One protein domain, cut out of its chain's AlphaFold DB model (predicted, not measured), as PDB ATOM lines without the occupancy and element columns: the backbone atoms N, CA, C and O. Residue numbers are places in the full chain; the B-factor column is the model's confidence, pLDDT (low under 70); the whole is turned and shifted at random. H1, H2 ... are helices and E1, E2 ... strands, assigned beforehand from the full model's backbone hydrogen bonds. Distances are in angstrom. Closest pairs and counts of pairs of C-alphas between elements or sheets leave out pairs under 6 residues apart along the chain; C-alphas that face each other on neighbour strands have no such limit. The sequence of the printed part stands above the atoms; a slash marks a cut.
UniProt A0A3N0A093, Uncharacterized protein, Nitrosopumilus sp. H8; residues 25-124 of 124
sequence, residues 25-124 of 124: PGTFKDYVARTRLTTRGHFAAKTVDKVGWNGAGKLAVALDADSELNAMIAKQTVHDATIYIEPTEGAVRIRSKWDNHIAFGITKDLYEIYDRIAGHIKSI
ATOM      1  N   PRO A  25      -1.445  18.238  34.621       90.06
ATOM      2  CA  PRO A  25      -1.296  18.550  33.210       90.06
ATOM      3  C   PRO A  25      -2.103  19.786  32.792       90.06
ATOM      4  O   PRO A  25      -1.780  20.365  31.759       90.06
ATOM      5  N   GLY A  26      -3.141  20.194  33.537       90.44
ATOM      6  CA  GLY A  26      -4.060  21.263  33.133       90.44
ATOM      7  C   GLY A  26      -4.708  20.974  31.772       90.44
ATOM      8  O   GLY A  26      -5.760  20.342  31.683       90.44
ATOM      9  N   THR A  27      -4.051  21.377  30.684       92.50
ATOM     10  CA  THR A  27      -4.410  20.996  29.311       92.50
ATOM     11  C   THR A  27      -3.878  19.602  28.972       92.50
ATOM     12  O   THR A  27      -2.755  19.431  28.504       92.50
ATOM     13  N   PHE A  28      -4.723  18.580  29.111       92.94
ATOM     14  CA  PHE A  28      -4.351  17.173  28.889       92.94
ATOM     15  C   PHE A  28      -3.727  16.926  27.505       92.94
ATOM     16  O   PHE A  28      -2.755  16.184  27.372       92.94
ATOM     17  N   LYS A  29      -4.241  17.596  26.466       93.69
ATOM     18  CA  LYS A  29      -3.748  17.469  25.086       93.69
ATOM     19  C   LYS A  29      -2.252  17.784  24.950       93.69
ATOM     20  O   LYS A  29      -1.610  17.202  24.078       93.69
ATOM     21  N   ASP A  30      -1.700  18.638  25.815       95.00
ATOM     22  CA  ASP A  30      -0.286  19.020  25.776       95.00
ATOM     23  C   ASP A  30       0.664  17.881  26.175       95.00
ATOM     24  O   ASP A  30       1.824  17.908  25.765       95.00
ATOM     25  N   TYR A  31       0.164  16.859  26.883       96.50
ATOM     26  CA  TYR A  31       0.947  15.764  27.473       96.50
ATOM     27  C   TYR A  31       0.679  14.391  26.845       96.50
ATOM     28  O   TYR A  31       1.215  13.386  27.309       96.50
ATOM     29  N   VAL A  32      -0.145  14.319  25.799       96.75
ATOM     30  CA  VAL A  32      -0.370  13.069  25.063       96.75
ATOM     31  C   VAL A  32       0.730  12.898  24.025       96.75
ATOM     32  O   VAL A  32       0.816  13.678  23.073       96.75
ATOM     33  N   ALA A  33       1.541  11.853  24.178       98.06
ATOM     34  CA  ALA A  33       2.581  11.519  23.215       98.06
ATOM     35  C   ALA A  33       2.819  10.003  23.123       98.06
ATOM     36  O   ALA A  33       2.635   9.256  24.080       98.06
ATOM     37  N   ARG A  34       3.244   9.529  21.953       98.12
ATOM     38  CA  ARG A  34       3.645   8.136  21.715       98.12
ATOM     39  C   ARG A  34       4.807   8.098  20.738       98.12
ATOM     40  O   ARG A  34       4.783   8.831  19.753       98.12
ATOM     41  N   THR A  35       5.760   7.195  20.927       98.25
ATOM     42  CA  THR A  35       6.831   7.012  19.942       98.25
ATOM     43  C   THR A  35       6.285   6.561  18.575       98.25
ATOM     44  O   THR A  35       5.403   5.703  18.454       98.25
ATOM     45  N   ARG A  36       6.826   7.158  17.515       98.06
ATOM     46  CA  ARG A  36       6.693   6.778  16.109       98.06
ATOM     47  C   ARG A  36       8.027   6.198  15.663       98.06
ATOM     48  O   ARG A  36       8.988   6.932  15.453       98.06
ATOM     49  N   LEU A  37       8.075   4.879  15.526       97.81
ATOM     50  CA  LEU A  37       9.296   4.160  15.183       97.81
ATOM     51  C   LEU A  37       9.342   3.873  13.682       97.81
ATOM     52  O   LEU A  37       8.421   3.265  13.138       97.81
ATOM     53  N   THR A  38      10.441   4.249  13.037       97.38
ATOM     54  CA  THR A  38      10.836   3.681  11.747       97.38
ATOM     55  C   THR A  38      11.754   2.504  12.033       97.38
ATOM     56  O   THR A  38      12.745   2.650  12.747       97.38
ATOM     57  N   THR A  39      11.425   1.332  11.500       97.25
ATOM     58  CA  THR A  39      12.154   0.088  11.783       97.25
ATOM     59  C   THR A  39      12.717  -0.531  10.516       97.25
ATOM     60  O   THR A  39      12.083  -0.437   9.466       97.25
ATOM     61  N   ARG A  40      13.832  -1.253  10.634       96.25
ATOM     62  CA  ARG A  40      14.439  -2.036   9.550       96.25
ATOM     63  C   ARG A  40      14.431  -3.526   9.895       96.25
ATOM     64  O   ARG A  40      14.496  -3.887  11.066       96.25
ATOM     65  N   GLY A  41      14.362  -4.388   8.880       94.44
ATOM     66  CA  GLY A  41      14.374  -5.846   9.041       94.44
ATOM     67  C   GLY A  41      12.989  -6.463   9.269       94.44
ATOM     68  O   GLY A  41      11.957  -5.786   9.209       94.44
ATOM     69  N   HIS A  42      12.964  -7.772   9.527       90.25
ATOM     70  CA  HIS A  42      11.739  -8.570   9.633       90.25
ATOM     71  C   HIS A  42      11.725  -9.423  10.906       90.25
ATOM     72  O   HIS A  42      12.771  -9.841  11.401       90.25
ATOM     73  N   PHE A  43      10.518  -9.708  11.409       87.44
ATOM     74  CA  PHE A  43      10.282 -10.578  12.568       87.44
ATOM     75  C   PHE A  43      11.145 -10.199  13.788       87.44
ATOM     76  O   PHE A  43      11.145  -9.035  14.190       87.44
ATOM     77  N   ALA A  44      11.860 -11.168  14.370       84.50
ATOM     78  CA  ALA A  44      12.715 -10.993  15.542       84.50
ATOM     79  C   ALA A  44      13.998 -10.187  15.265       84.50
ATOM     80  O   ALA A  44      14.572  -9.633  16.192       84.50
ATOM     81  N   ALA A  45      14.424 -10.069  14.004       90.50
ATOM     82  CA  ALA A  45      15.604  -9.288  13.621       90.50
ATOM     83  C   ALA A  45      15.285  -7.800  13.386       90.50
ATOM     84  O   ALA A  45      16.108  -7.061  12.846       90.50
ATOM     85  N   LYS A  46      14.067  -7.356  13.723       95.06
ATOM     86  CA  LYS A  46      13.638  -5.977  13.511       95.06
ATOM     87  C   LYS A  46      14.310  -5.042  14.520       95.06
ATOM     88  O   LYS A  46      14.157  -5.218  15.726       95.06
ATOM     89  N   THR A  47      14.970  -4.007  14.016       95.69
ATOM     90  CA  THR A  47      15.633  -2.970  14.817       95.69
ATOM     91  C   THR A  47      15.007  -1.600  14.576       95.69
ATOM     92  O   THR A  47      14.318  -1.376  13.574       95.69
ATOM     93  N   VAL A  48      15.211  -0.678  15.518       97.38
ATOM     94  CA  VAL A  48      14.766   0.715  15.398       97.38
ATOM     95  C   VAL A  48      15.821   1.505  14.621       97.38
ATOM     96  O   VAL A  48      16.989   1.511  14.985       97.38
ATOM     97  N   ASP A  49      15.406   2.149  13.530       96.25
ATOM     98  CA  ASP A  49      16.270   2.966  12.661       96.25
ATOM     99  C   ASP A  49      16.129   4.456  12.998       96.25
ATOM    100  O   ASP A  49      17.106   5.195  13.079       96.25
ATOM    101  N   LYS A  50      14.893   4.906  13.244       97.06
ATOM    102  CA  LYS A  50      14.594   6.287  13.635       97.06
ATOM    103  C   LYS A  50      13.463   6.331  14.651       97.06
ATOM    104  O   LYS A  50      12.483   5.594  14.536       97.06
ATOM    105  N   VAL A  51      13.590   7.250  15.600       98.38
ATOM    106  CA  VAL A  51      12.566   7.580  16.591       98.38
ATOM    107  C   VAL A  51      12.005   8.959  16.266       98.38
ATOM    108  O   VAL A  51      12.744   9.871  15.902       98.38
ATOM    109  N   GLY A  52      10.691   9.087  16.364       97.88
ATOM    110  CA  GLY A  52      10.011  10.365  16.510       97.88
ATOM    111  C   GLY A  52       8.806  10.212  17.430       97.88
ATOM    112  O   GLY A  52       8.608   9.144  18.014       97.88
ATOM    113  N   TRP A  53       7.969  11.236  17.518       98.38
ATOM    114  CA  TRP A  53       6.859  11.299  18.457       98.38
ATOM    115  C   TRP A  53       5.566  11.723  17.762       98.38
ATOM    116  O   TRP A  53       5.509  12.641  16.951       98.38
ATOM    117  N   ASN A  54       4.492  11.011  18.075       97.44
ATOM    118  CA  ASN A  54       3.136  11.370  17.702       97.44
ATOM    119  C   ASN A  54       2.456  11.999  18.913       97.44
ATOM    120  O   ASN A  54       2.370  11.371  19.965       97.44
ATOM    121  N   GLY A  55       1.910  13.194  18.738       93.69
ATOM    122  CA  GLY A  55       1.100  13.886  19.730       93.69
ATOM    123  C   GLY A  55       0.736  15.268  19.206       93.69
ATOM    124  O   GLY A  55       1.461  15.837  18.398       93.69
ATOM    125  N   ALA A  56      -0.416  15.788  19.620       84.31
ATOM    126  CA  ALA A  56      -0.891  17.098  19.168       84.31
ATOM    127  C   ALA A  56      -0.438  18.250  20.084       84.31
ATOM    128  O   ALA A  56      -0.803  19.399  19.845       84.31
ATOM    129  N   GLY A  57       0.270  17.913  21.161       89.31
ATOM    130  CA  GLY A  57       0.650  18.799  22.248       89.31
ATOM    131  C   GLY A  57       2.114  19.213  22.227       89.31
ATOM    132  O   GLY A  57       2.935  18.644  21.503       89.31
ATOM    133  N   LYS A  58       2.452  20.169  23.095       94.69
ATOM    134  CA  LYS A  58       3.821  20.684  23.266       94.69
ATOM    135  C   LYS A  58       4.833  19.592  23.619       94.69
ATOM    136  O   LYS A  58       5.974  19.663  23.169       94.69
ATOM    137  N   LEU A  59       4.418  18.565  24.368       97.56
ATOM    138  CA  LEU A  59       5.313  17.491  24.791       97.56
ATOM    139  C   LEU A  59       5.882  16.705  23.615       97.56
ATOM    140  O   LEU A  59       7.080  16.451  23.590       97.56
ATOM    141  N   ALA A  60       5.066  16.362  22.618       97.50
ATOM    142  CA  ALA A  60       5.560  15.619  21.463       97.50
ATOM    143  C   ALA A  60       6.643  16.402  20.703       97.50
ATOM    144  O   ALA A  60       7.646  15.817  20.310       97.50
ATOM    145  N   VAL A  61       6.481  17.724  20.575       97.12
ATOM    146  CA  VAL A  61       7.470  18.605  19.933       97.12
ATOM    147  C   VAL A  61       8.770  18.666  20.740       97.12
ATOM    148  O   VAL A  61       9.848  18.550  20.162       97.12
ATOM    149  N   ALA A  62       8.678  18.809  22.066       98.00
ATOM    150  CA  ALA A  62       9.849  18.829  22.943       98.00
ATOM    151  C   ALA A  62      10.635  17.506  22.889       98.00
ATOM    152  O   ALA A  62      11.859  17.516  22.783       98.00
ATOM    153  N   LEU A  63       9.929  16.373  22.887       98.31
ATOM    154  CA  LEU A  63      10.541  15.046  22.803       98.31
ATOM    155  C   LEU A  63      11.150  14.763  21.417       98.31
ATOM    156  O   LEU A  63      12.213  14.153  21.326       98.31
ATOM    157  N   ASP A  64      10.522  15.231  20.333       97.62
ATOM    158  CA  ASP A  64      11.085  15.136  18.977       97.62
ATOM    159  C   ASP A  64      12.376  15.958  18.822       97.62
ATOM    160  O   ASP A  64      13.279  15.553  18.086       97.62
ATOM    161  N   ALA A  65      12.488  17.089  19.523       97.81
ATOM    162  CA  ALA A  65      13.668  17.951  19.484       97.81
ATOM    163  C   ALA A  65      14.867  17.397  20.281       97.81
ATOM    164  O   ALA A  65      16.004  17.811  20.042       97.81
ATOM    165  N   ASP A  66      14.646  16.457  21.204       98.38
ATOM    166  CA  ASP A  66      15.703  15.861  22.023       98.38
ATOM    167  C   ASP A  66      16.420  14.721  21.282       98.38
ATOM    168  O   ASP A  66      16.034  13.549  21.323       98.38
ATOM    169  N   SER A  67      17.492  15.075  20.572       98.12
ATOM    170  CA  SER A  67      18.276  14.131  19.766       98.12
ATOM    171  C   SER A  67      18.936  13.026  20.593       98.12
ATOM    172  O   SER A  67      19.046  11.895  20.119       98.12
ATOM    173  N   GLU A  68      19.343  13.322  21.827       98.25
ATOM    174  CA  GLU A  68      19.987  12.358  22.718       98.25
ATOM    175  C   GLU A  68      18.970  11.347  23.253       98.25
ATOM    176  O   GLU A  68      19.208  10.143  23.149       98.25
ATOM    177  N   LEU A  69      17.795  11.807  23.701       98.56
ATOM    178  CA  LEU A  69      16.685  10.921  24.064       98.56
ATOM    179  C   LEU A  69      16.334   9.975  22.909       98.56
ATOM    180  O   LEU A  69      16.233   8.760  23.090       98.56
ATOM    181  N   ASN A  70      16.182  10.522  21.703       98.44
ATOM    182  CA  ASN A  70      15.817   9.739  20.527       98.44
ATOM    183  C   ASN A  70      16.917   8.732  20.140       98.44
ATOM    184  O   ASN A  70      16.601   7.618  19.718       98.44
ATOM    185  N   ALA A  71      18.195   9.067  20.350       98.31
ATOM    186  CA  ALA A  71      19.313   8.143  20.162       98.31
ATOM    187  C   ALA A  71      19.349   7.023  21.218       98.31
ATOM    188  O   ALA A  71      19.677   5.883  20.886       98.31
ATOM    189  N   MET A  72      18.995   7.313  22.474       98.44
ATOM    190  CA  MET A  72      18.881   6.297  23.529       98.44
ATOM    191  C   MET A  72      17.745   5.312  23.236       98.44
ATOM    192  O   MET A  72      17.939   4.100  23.339       98.44
ATOM    193  N   ILE A  73      16.582   5.818  22.808       98.12
ATOM    194  CA  ILE A  73      15.418   4.996  22.442       98.12
ATOM    195  C   ILE A  73      15.722   4.126  21.213       98.12
ATOM    196  O   ILE A  73      15.326   2.963  21.177       98.12
ATOM    197  N   ALA A  74      16.461   4.642  20.227       97.94
ATOM    198  CA  ALA A  74      16.814   3.890  19.018       97.94
ATOM    199  C   ALA A  74      17.678   2.642  19.291       97.94
ATOM    200  O   ALA A  74      17.684   1.714  18.487       97.94
ATOM    201  N   LYS A  75      18.388   2.593  20.426       97.44
ATOM    202  CA  LYS A  75      19.186   1.426  20.844       97.44
ATOM    203  C   LYS A  75      18.347   0.319  21.487       97.44
ATOM    204  O   LYS A  75      18.856  -0.782  21.683       97.44
ATOM    205  N   GLN A  76      17.094   0.603  21.831       96.56
ATOM    206  CA  GLN A  76      16.213  -0.352  22.493       96.56
ATOM    207  C   GLN A  76      15.554  -1.300  21.486       96.56
ATOM    208  O   GLN A  76      15.517  -1.056  20.275       96.56
ATOM    209  N   THR A  77      14.983  -2.393  21.995       95.19
ATOM    210  CA  THR A  77      14.140  -3.269  21.177       95.19
ATOM    211  C   THR A  77      12.922  -2.496  20.662       95.19
ATOM    212  O   THR A  77      12.480  -1.523  21.271       95.19
ATOM    213  N   VAL A  78      12.300  -2.946  19.567       95.88
ATOM    214  CA  VAL A  78      11.045  -2.333  19.080       95.88
ATOM    215  C   VAL A  78       9.960  -2.336  20.164       95.88
ATOM    216  O   VAL A  78       9.115  -1.439  20.204       95.88
ATOM    217  N   HIS A  79       9.972  -3.346  21.038       95.00
ATOM    218  CA  HIS A  79       9.048  -3.441  22.157       95.00
ATOM    219  C   HIS A  79       9.265  -2.298  23.154       95.00
ATOM    220  O   HIS A  79       8.325  -1.543  23.411       95.00
ATOM    221  N   ASP A  80      10.493  -2.120  23.634       95.94
ATOM    222  CA  ASP A  80      10.798  -1.168  24.708       95.94
ATOM    223  C   ASP A  80      10.913   0.272  24.199       95.94
ATOM    224  O   ASP A  80      10.574   1.219  24.906       95.94
ATOM    225  N   ALA A  81      11.268   0.442  22.923       97.19
ATOM    226  CA  ALA A  81      11.175   1.714  22.218       97.19
ATOM    227  C   ALA A  81       9.720   2.167  21.996       97.19
ATOM    228  O   ALA A  81       9.480   3.315  21.615       97.19
ATOM    229  N   THR A  82       8.722   1.297  22.207       97.50
ATOM    230  CA  THR A  82       7.309   1.687  22.138       97.50
ATOM    231  C   THR A  82       6.854   2.253  23.483       97.50
ATOM    232  O   THR A  82       6.431   1.518  24.377       97.50
ATOM    233  N   ILE A  83       6.891   3.581  23.596       98.31
ATOM    234  CA  ILE A  83       6.582   4.323  24.822       98.31
ATOM    235  C   ILE A  83       5.299   5.128  24.614       98.31
ATOM    236  O   ILE A  83       5.089   5.730  23.556       98.31
ATOM    237  N   TYR A  84       4.444   5.134  25.633       98.25
ATOM    238  CA  TYR A  84       3.209   5.913  25.686       98.25
ATOM    239  C   TYR A  84       3.276   6.898  26.848       98.25
ATOM    240  O   TYR A  84       3.695   6.529  27.945       98.25
ATOM    241  N   ILE A  85       2.820   8.123  26.609       98.19
ATOM    242  CA  ILE A  85       2.700   9.176  27.609       98.19
ATOM    243  C   ILE A  85       1.265   9.683  27.595       98.19
ATOM    244  O   ILE A  85       0.735  10.066  26.548       98.19
ATOM    245  N   GLU A  86       0.628   9.632  28.758       96.50
ATOM    246  CA  GLU A  86      -0.786   9.935  28.924       96.50
ATOM    247  C   GLU A  86      -0.985  10.774  30.195       96.50
ATOM    248  O   GLU A  86      -0.513  10.378  31.265       96.50
ATOM    249  N   PRO A  87      -1.689  11.914  30.122       96.50
ATOM    250  CA  PRO A  87      -2.122  12.628  31.313       96.50
ATOM    251  C   PRO A  87      -3.152  11.797  32.089       96.50
ATOM    252  O   PRO A  87      -3.955  11.055  31.522       96.50
ATOM    253  N   THR A  88      -3.135  11.960  33.400       94.94
ATOM    254  CA  THR A  88      -4.072  11.389  34.369       94.94
ATOM    255  C   THR A  88      -4.465  12.484  35.361       94.94
ATOM    256  O   THR A  88      -3.967  13.608  35.284       94.94
ATOM    257  N   GLU A  89      -5.358  12.191  36.301       90.62
ATOM    258  CA  GLU A  89      -5.728  13.155  37.336       90.62
ATOM    259  C   GLU A  89      -4.519  13.483  38.234       90.62
ATOM    260  O   GLU A  89      -3.978  12.613  38.915       90.62
ATOM    261  N   GLY A  90      -4.049  14.735  38.180       93.62
ATOM    262  CA  GLY A  90      -2.929  15.240  38.989       93.62
ATOM    263  C   GLY A  90      -1.535  14.699  38.630       93.62
ATOM    264  O   GLY A  90      -0.565  14.978  39.342       93.62
ATOM    265  N   ALA A  91      -1.406  13.920  37.556       97.00
ATOM    266  CA  ALA A  91      -0.132  13.339  37.143       97.00
ATOM    267  C   ALA A  91      -0.068  13.066  35.639       97.00
ATOM    268  O   ALA A  91      -1.085  12.956  34.958       97.00
ATOM    269  N   VAL A  92       1.142  12.855  35.134       97.94
ATOM    270  CA  VAL A  92       1.388  12.355  33.779       97.94
ATOM    271  C   VAL A  92       2.070  10.998  33.884       97.94
ATOM    272  O   VAL A  92       3.067  10.839  34.589       97.94
ATOM    273  N   ARG A  93       1.517  10.005  33.194       98.00
ATOM    274  CA  ARG A  93       1.993   8.626  33.205       98.00
ATOM    275  C   ARG A  93       2.805   8.333  31.953       98.00
ATOM    276  O   ARG A  93       2.325   8.538  30.843       98.00
ATOM    277  N   ILE A  94       3.978   7.744  32.144       98.31
ATOM    278  CA  ILE A  94       4.787   7.107  31.106       98.31
ATOM    279  C   ILE A  94       4.604   5.595  31.253       98.31
ATOM    280  O   ILE A  94       4.691   5.067  32.362       98.31
ATOM    281  N   ARG A  95       4.332   4.876  30.165       97.06
ATOM    282  CA  ARG A  95       4.184   3.414  30.200       97.06
ATOM    283  C   ARG A  95       4.777   2.735  28.972       97.06
ATOM    284  O   ARG A  95       4.737   3.277  27.865       97.06
ATOM    285  N   SER A  96       5.267   1.517  29.175       94.25
ATOM    286  CA  SER A  96       5.725   0.612  28.119       94.25
ATOM    287  C   SER A  96       4.574  -0.239  27.564       94.25
ATOM    288  O   SER A  96       3.401  -0.062  27.916       94.25
ATOM    289  N   LYS A  97       4.878  -1.169  26.657       94.81
ATOM    290  CA  LYS A  97       3.944  -2.233  26.268       94.81
ATOM    291  C   LYS A  97       3.806  -3.280  27.381       94.81
ATOM    292  O   LYS A  97       4.676  -3.424  28.231       94.81
ATOM    293  N   TRP A  98       2.688  -4.003  27.358       94.69
ATOM    294  CA  TRP A  98       2.474  -5.159  28.224       94.69
ATOM    295  C   TRP A  98       3.428  -6.290  27.864       94.69
ATOM    296  O   TRP A  98       3.401  -6.758  26.722       94.69
ATOM    297  N   ASP A  99       4.134  -6.813  28.854       92.94
ATOM    298  CA  ASP A  99       4.985  -7.988  28.708       92.94
ATOM    299  C   ASP A  99       4.501  -9.141  29.594       92.94
ATOM    300  O   ASP A  99       3.526  -9.003  30.329       92.94
ATOM    301  N   ASN A 100       5.117 -10.304  29.460       91.19
ATOM    302  CA  ASN A 100       4.885 -11.483  30.276       91.19
ATOM    303  C   ASN A 100       5.903 -11.552  31.426       91.19
ATOM    304  O   ASN A 100       6.972 -10.952  31.341       91.19
ATOM    305  N   HIS A 101       5.597 -12.308  32.482       87.88
ATOM    306  CA  HIS A 101       6.449 -12.403  33.679       87.88
ATOM    307  C   HIS A 101       7.901 -12.848  33.429       87.88
ATOM    308  O   HIS A 101       8.753 -12.579  34.266       87.88
ATOM    309  N   ILE A 102       8.189 -13.544  32.321       89.06
ATOM    310  CA  ILE A 102       9.535 -14.053  32.016       89.06
ATOM    311  C   ILE A 102      10.403 -12.950  31.406       89.06
ATOM    312  O   ILE A 102      11.581 -12.840  31.729       89.06
ATOM    313  N   ALA A 103       9.826 -12.148  30.509       88.56
ATOM    314  CA  ALA A 103      10.554 -11.115  29.772       88.56
ATOM    315  C   ALA A 103      10.479  -9.729  30.429       88.56
ATOM    316  O   ALA A 103      11.313  -8.872  30.141       88.56
ATOM    317  N   PHE A 104       9.511  -9.506  31.324       91.62
ATOM    318  CA  PHE A 104       9.339  -8.221  31.986       91.62
ATOM    319  C   PHE A 104      10.581  -7.826  32.796       91.62
ATOM    320  O   PHE A 104      10.965  -8.493  33.756       91.62
ATOM    321  N   GLY A 105      11.160  -6.680  32.452       91.94
ATOM    322  CA  GLY A 105      12.265  -6.077  33.181       91.94
ATOM    323  C   GLY A 105      12.460  -4.621  32.775       91.94
ATOM    324  O   GLY A 105      12.194  -4.241  31.639       91.94
ATOM    325  N   ILE A 106      12.924  -3.797  33.715       93.38
ATOM    326  CA  ILE A 106      13.302  -2.406  33.454       93.38
ATOM    327  C   ILE A 106      14.809  -2.297  33.613       93.38
ATOM    328  O   ILE A 106      15.343  -2.427  34.713       93.38
ATOM    329  N   THR A 107      15.495  -2.103  32.491       95.81
ATOM    330  CA  THR A 107      16.942  -1.897  32.469       95.81
ATOM    331  C   THR A 107      17.288  -0.494  32.969       95.81
ATOM    332  O   THR A 107      16.440   0.403  33.007       95.81
ATOM    333  N   LYS A 108      18.558  -0.285  33.324       96.88
ATOM    334  CA  LYS A 108      19.067   1.042  33.691       96.88
ATOM    335  C   LYS A 108      18.854   2.060  32.562       96.88
ATOM    336  O   LYS A 108      18.388   3.161  32.829       96.88
ATOM    337  N   ASP A 109      19.114   1.661  31.320       97.00
ATOM    338  CA  ASP A 109      18.940   2.519  30.144       97.00
ATOM    339  C   ASP A 109      17.473   2.925  29.951       97.00
ATOM    340  O   ASP A 109      17.182   4.086  29.669       97.00
ATOM    341  N   LEU A 110      16.528   1.995  30.154       96.81
ATOM    342  CA  LEU A 110      15.098   2.311  30.097       96.81
ATOM    343  C   LEU A 110      14.685   3.280  31.202       96.81
ATOM    344  O   LEU A 110      13.907   4.198  30.951       96.81
ATOM    345  N   TYR A 111      15.225   3.108  32.410       96.88
ATOM    346  CA  TYR A 111      14.979   4.038  33.507       96.88
ATOM    347  C   TYR A 111      15.482   5.450  33.177       96.88
ATOM    348  O   TYR A 111      14.756   6.418  33.384       96.88
ATOM    349  N   GLU A 112      16.684   5.578  32.613       98.25
ATOM    350  CA  GLU A 112      17.263   6.869  32.220       98.25
ATOM    351  C   GLU A 112      16.459   7.549  31.100       98.25
ATOM    352  O   GLU A 112      16.202   8.753  31.156       98.25
ATOM    353  N   ILE A 113      15.964   6.770  30.130       98.44
ATOM    354  CA  ILE A 113      15.024   7.253  29.108       98.44
ATOM    355  C   ILE A 113      13.760   7.824  29.768       98.44
ATOM    356  O   ILE A 113      13.327   8.925  29.424       98.44
ATOM    357  N   TYR A 114      13.157   7.101  30.719       98.19
ATOM    358  CA  TYR A 114      11.944   7.563  31.400       98.19
ATOM    359  C   TYR A 114      12.187   8.784  32.290       98.19
ATOM    360  O   TYR A 114      11.337   9.675  32.323       98.19
ATOM    361  N   ASP A 115      13.335   8.868  32.960       98.31
ATOM    362  CA  ASP A 115      13.712  10.030  33.768       98.31
ATOM    363  C   ASP A 115      13.890  11.284  32.899       98.31
ATOM    364  O   ASP A 115      13.341  12.349  33.196       98.31
ATOM    365  N   ARG A 116      14.540  11.144  31.740       98.56
ATOM    366  CA  ARG A 116      14.688  12.239  30.774       98.56
ATOM    367  C   ARG A 116      13.343  12.717  30.226       98.56
ATOM    368  O   ARG A 116      13.092  13.921  30.168       98.56
ATOM    369  N   ILE A 117      12.436  11.794  29.895       98.50
ATOM    370  CA  ILE A 117      11.052  12.129  29.513       98.50
ATOM    371  C   ILE A 117      10.335  12.857  30.661       98.50
ATOM    372  O   ILE A 117       9.631  13.841  30.424       98.50
ATOM    373  N   ALA A 118      10.520  12.420  31.909       98.44
ATOM    374  CA  ALA A 118       9.945  13.086  33.073       98.44
ATOM    375  C   ALA A 118      10.469  14.523  33.243       98.44
ATOM    376  O   ALA A 118       9.701  15.407  33.635       98.44
ATOM    377  N   GLY A 119      11.734  14.782  32.899       98.25
ATOM    378  CA  GLY A 119      12.305  16.127  32.820       98.25
ATOM    379  C   GLY A 119      11.566  17.030  31.825       98.25
ATOM    380  O   GLY A 119      11.185  18.151  32.176       98.25
ATOM    381  N   HIS A 120      11.268  16.523  30.624       98.19
ATOM    382  CA  HIS A 120      10.465  17.247  29.626       98.19
ATOM    383  C   HIS A 120       9.048  17.519  30.115       98.19
ATOM    384  O   HIS A 120       8.580  18.649  30.035       98.19
ATOM    385  N   ILE A 121       8.390  16.513  30.698       97.62
ATOM    386  CA  ILE A 121       7.057  16.673  31.292       97.62
ATOM    387  C   ILE A 121       7.073  17.790  32.339       97.62
ATOM    388  O   ILE A 121       6.186  18.633  32.341       97.62
ATOM    389  N   LYS A 122       8.074  17.829  33.224       96.81
ATOM    390  CA  LYS A 122       8.173  18.863  34.266       96.81
ATOM    391  C   LYS A 122       8.388  20.267  33.705       96.81
ATOM    392  O   LYS A 122       7.879  21.203  34.316       96.81
ATOM    393  N   SER A 123       9.080  20.394  32.578       95.31
ATOM    394  CA  SER A 123       9.487  21.678  31.990       95.31
ATOM    395  C   SER A 123       8.401  22.388  31.172       95.31
ATOM    396  O   SER A 123       8.555  23.572  30.880       95.31
ATOM    397  N   ILE A 124       7.333  21.684  30.788       90.31
ATOM    398  CA  ILE A 124       6.180  22.243  30.050       90.31
ATOM    399  C   ILE A 124       5.226  22.968  30.991       90.31
ATOM    400  O   ILE A 124       4.656  24.000  30.580       90.31
TER     401      ILE A 124
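What this domain is: This is residues 25 to 124 of the 124 residues of an uncharacterized protein of Nitrosopumilus sp. H8 (UniProt A0A3N0A093). Two strand hairpins, E1 with E2 and E3 with E4, join over a short stretch into one curled sheet, and H2, H3 and H4 cover one of its faces while the other face is bare. H2 and H3 pack over the E2 and E1 part and the longest helix, H4, over E4, with short H1 at the sheet's margin. The printed part has 100 residues with four named helices and four named strands, in the order H1 E1 E2 H2 H3 E3 E4 H4; the sheet runs E2 E1 E3 E4, all antiparallel. The class is mixed, helices and strands; the whole is compact, with a radius of gyration of the C-alphas of 13.5 A and spans of 41 by 29 by 20 A.

How they stand to each other: H1, residues 28 to 31, comes before E1, residues 33 to 40. E1 and E2, residues 47 to 54, form a hairpin; N 36 and O 52 are 2.7 A apart, within hydrogen-bond range. E2 bends by 66 degrees at residue 50. H2, residues 58 to 65, is on the sheet at a height of 8.3 A, and touches H1, closest at the C-alphas of Asp 30 and Lys 58, 5.1 A. H3, residues 67 to 74, lies over E2 at a height of 8.5 A, slantwise to the strands at 51 degrees on the local plane; it only just touches H2, only at the corner, with 3 pairs of C-alphas within 8 A, the closest Asp 64 and Asn 70 at 7.3 A. E3, residues 84 to 88, pairs with E1 over residues 33 to 34 of E1; N 85 and O 33 are 2.8 A apart. E2, H2, H3 and E3 make a split strand-helix-strand unit, two strands running the same way with E1 between them, its crossover left-handed. E3 and E4, residues 91 to 95, form a hairpin; N 93 and O 86 are 2.8 A apart. H4, residues 108 to 123, lies over E4 and touches H3, closest at the C-alphas of Leu 69 and Ile 113, 6.5 A, at a steep tilt of 40 degrees, opposite ways. With residues 117 to 121 alone H4 touches H2, closest at the C-alphas of Leu 59 and Ile 121, 6.8 A. H2, H3 and H4 on one face of the sheet make two layers, helices over strands. Each O i to N i+4 pair is within hydrogen-bond range in H2, H3 and H4; H1 is too short for one.

Where its parts are: H1 begins at C-alpha 28 (-4.351, 17.173, 28.889). E1 is 22.6 A long, E2 19.2 A, H4 22.8 A. H4 ends at C-alpha 123 (9.487, 21.678, 31.990).

The domain as a whole: The C-alphas farthest apart are those of Gly 26 and Ala 45, 41.2 A. The printed part has no cut. The link E4 to H4, residues 96 to 107, is long. No printed residue is under 70 in pLDDT.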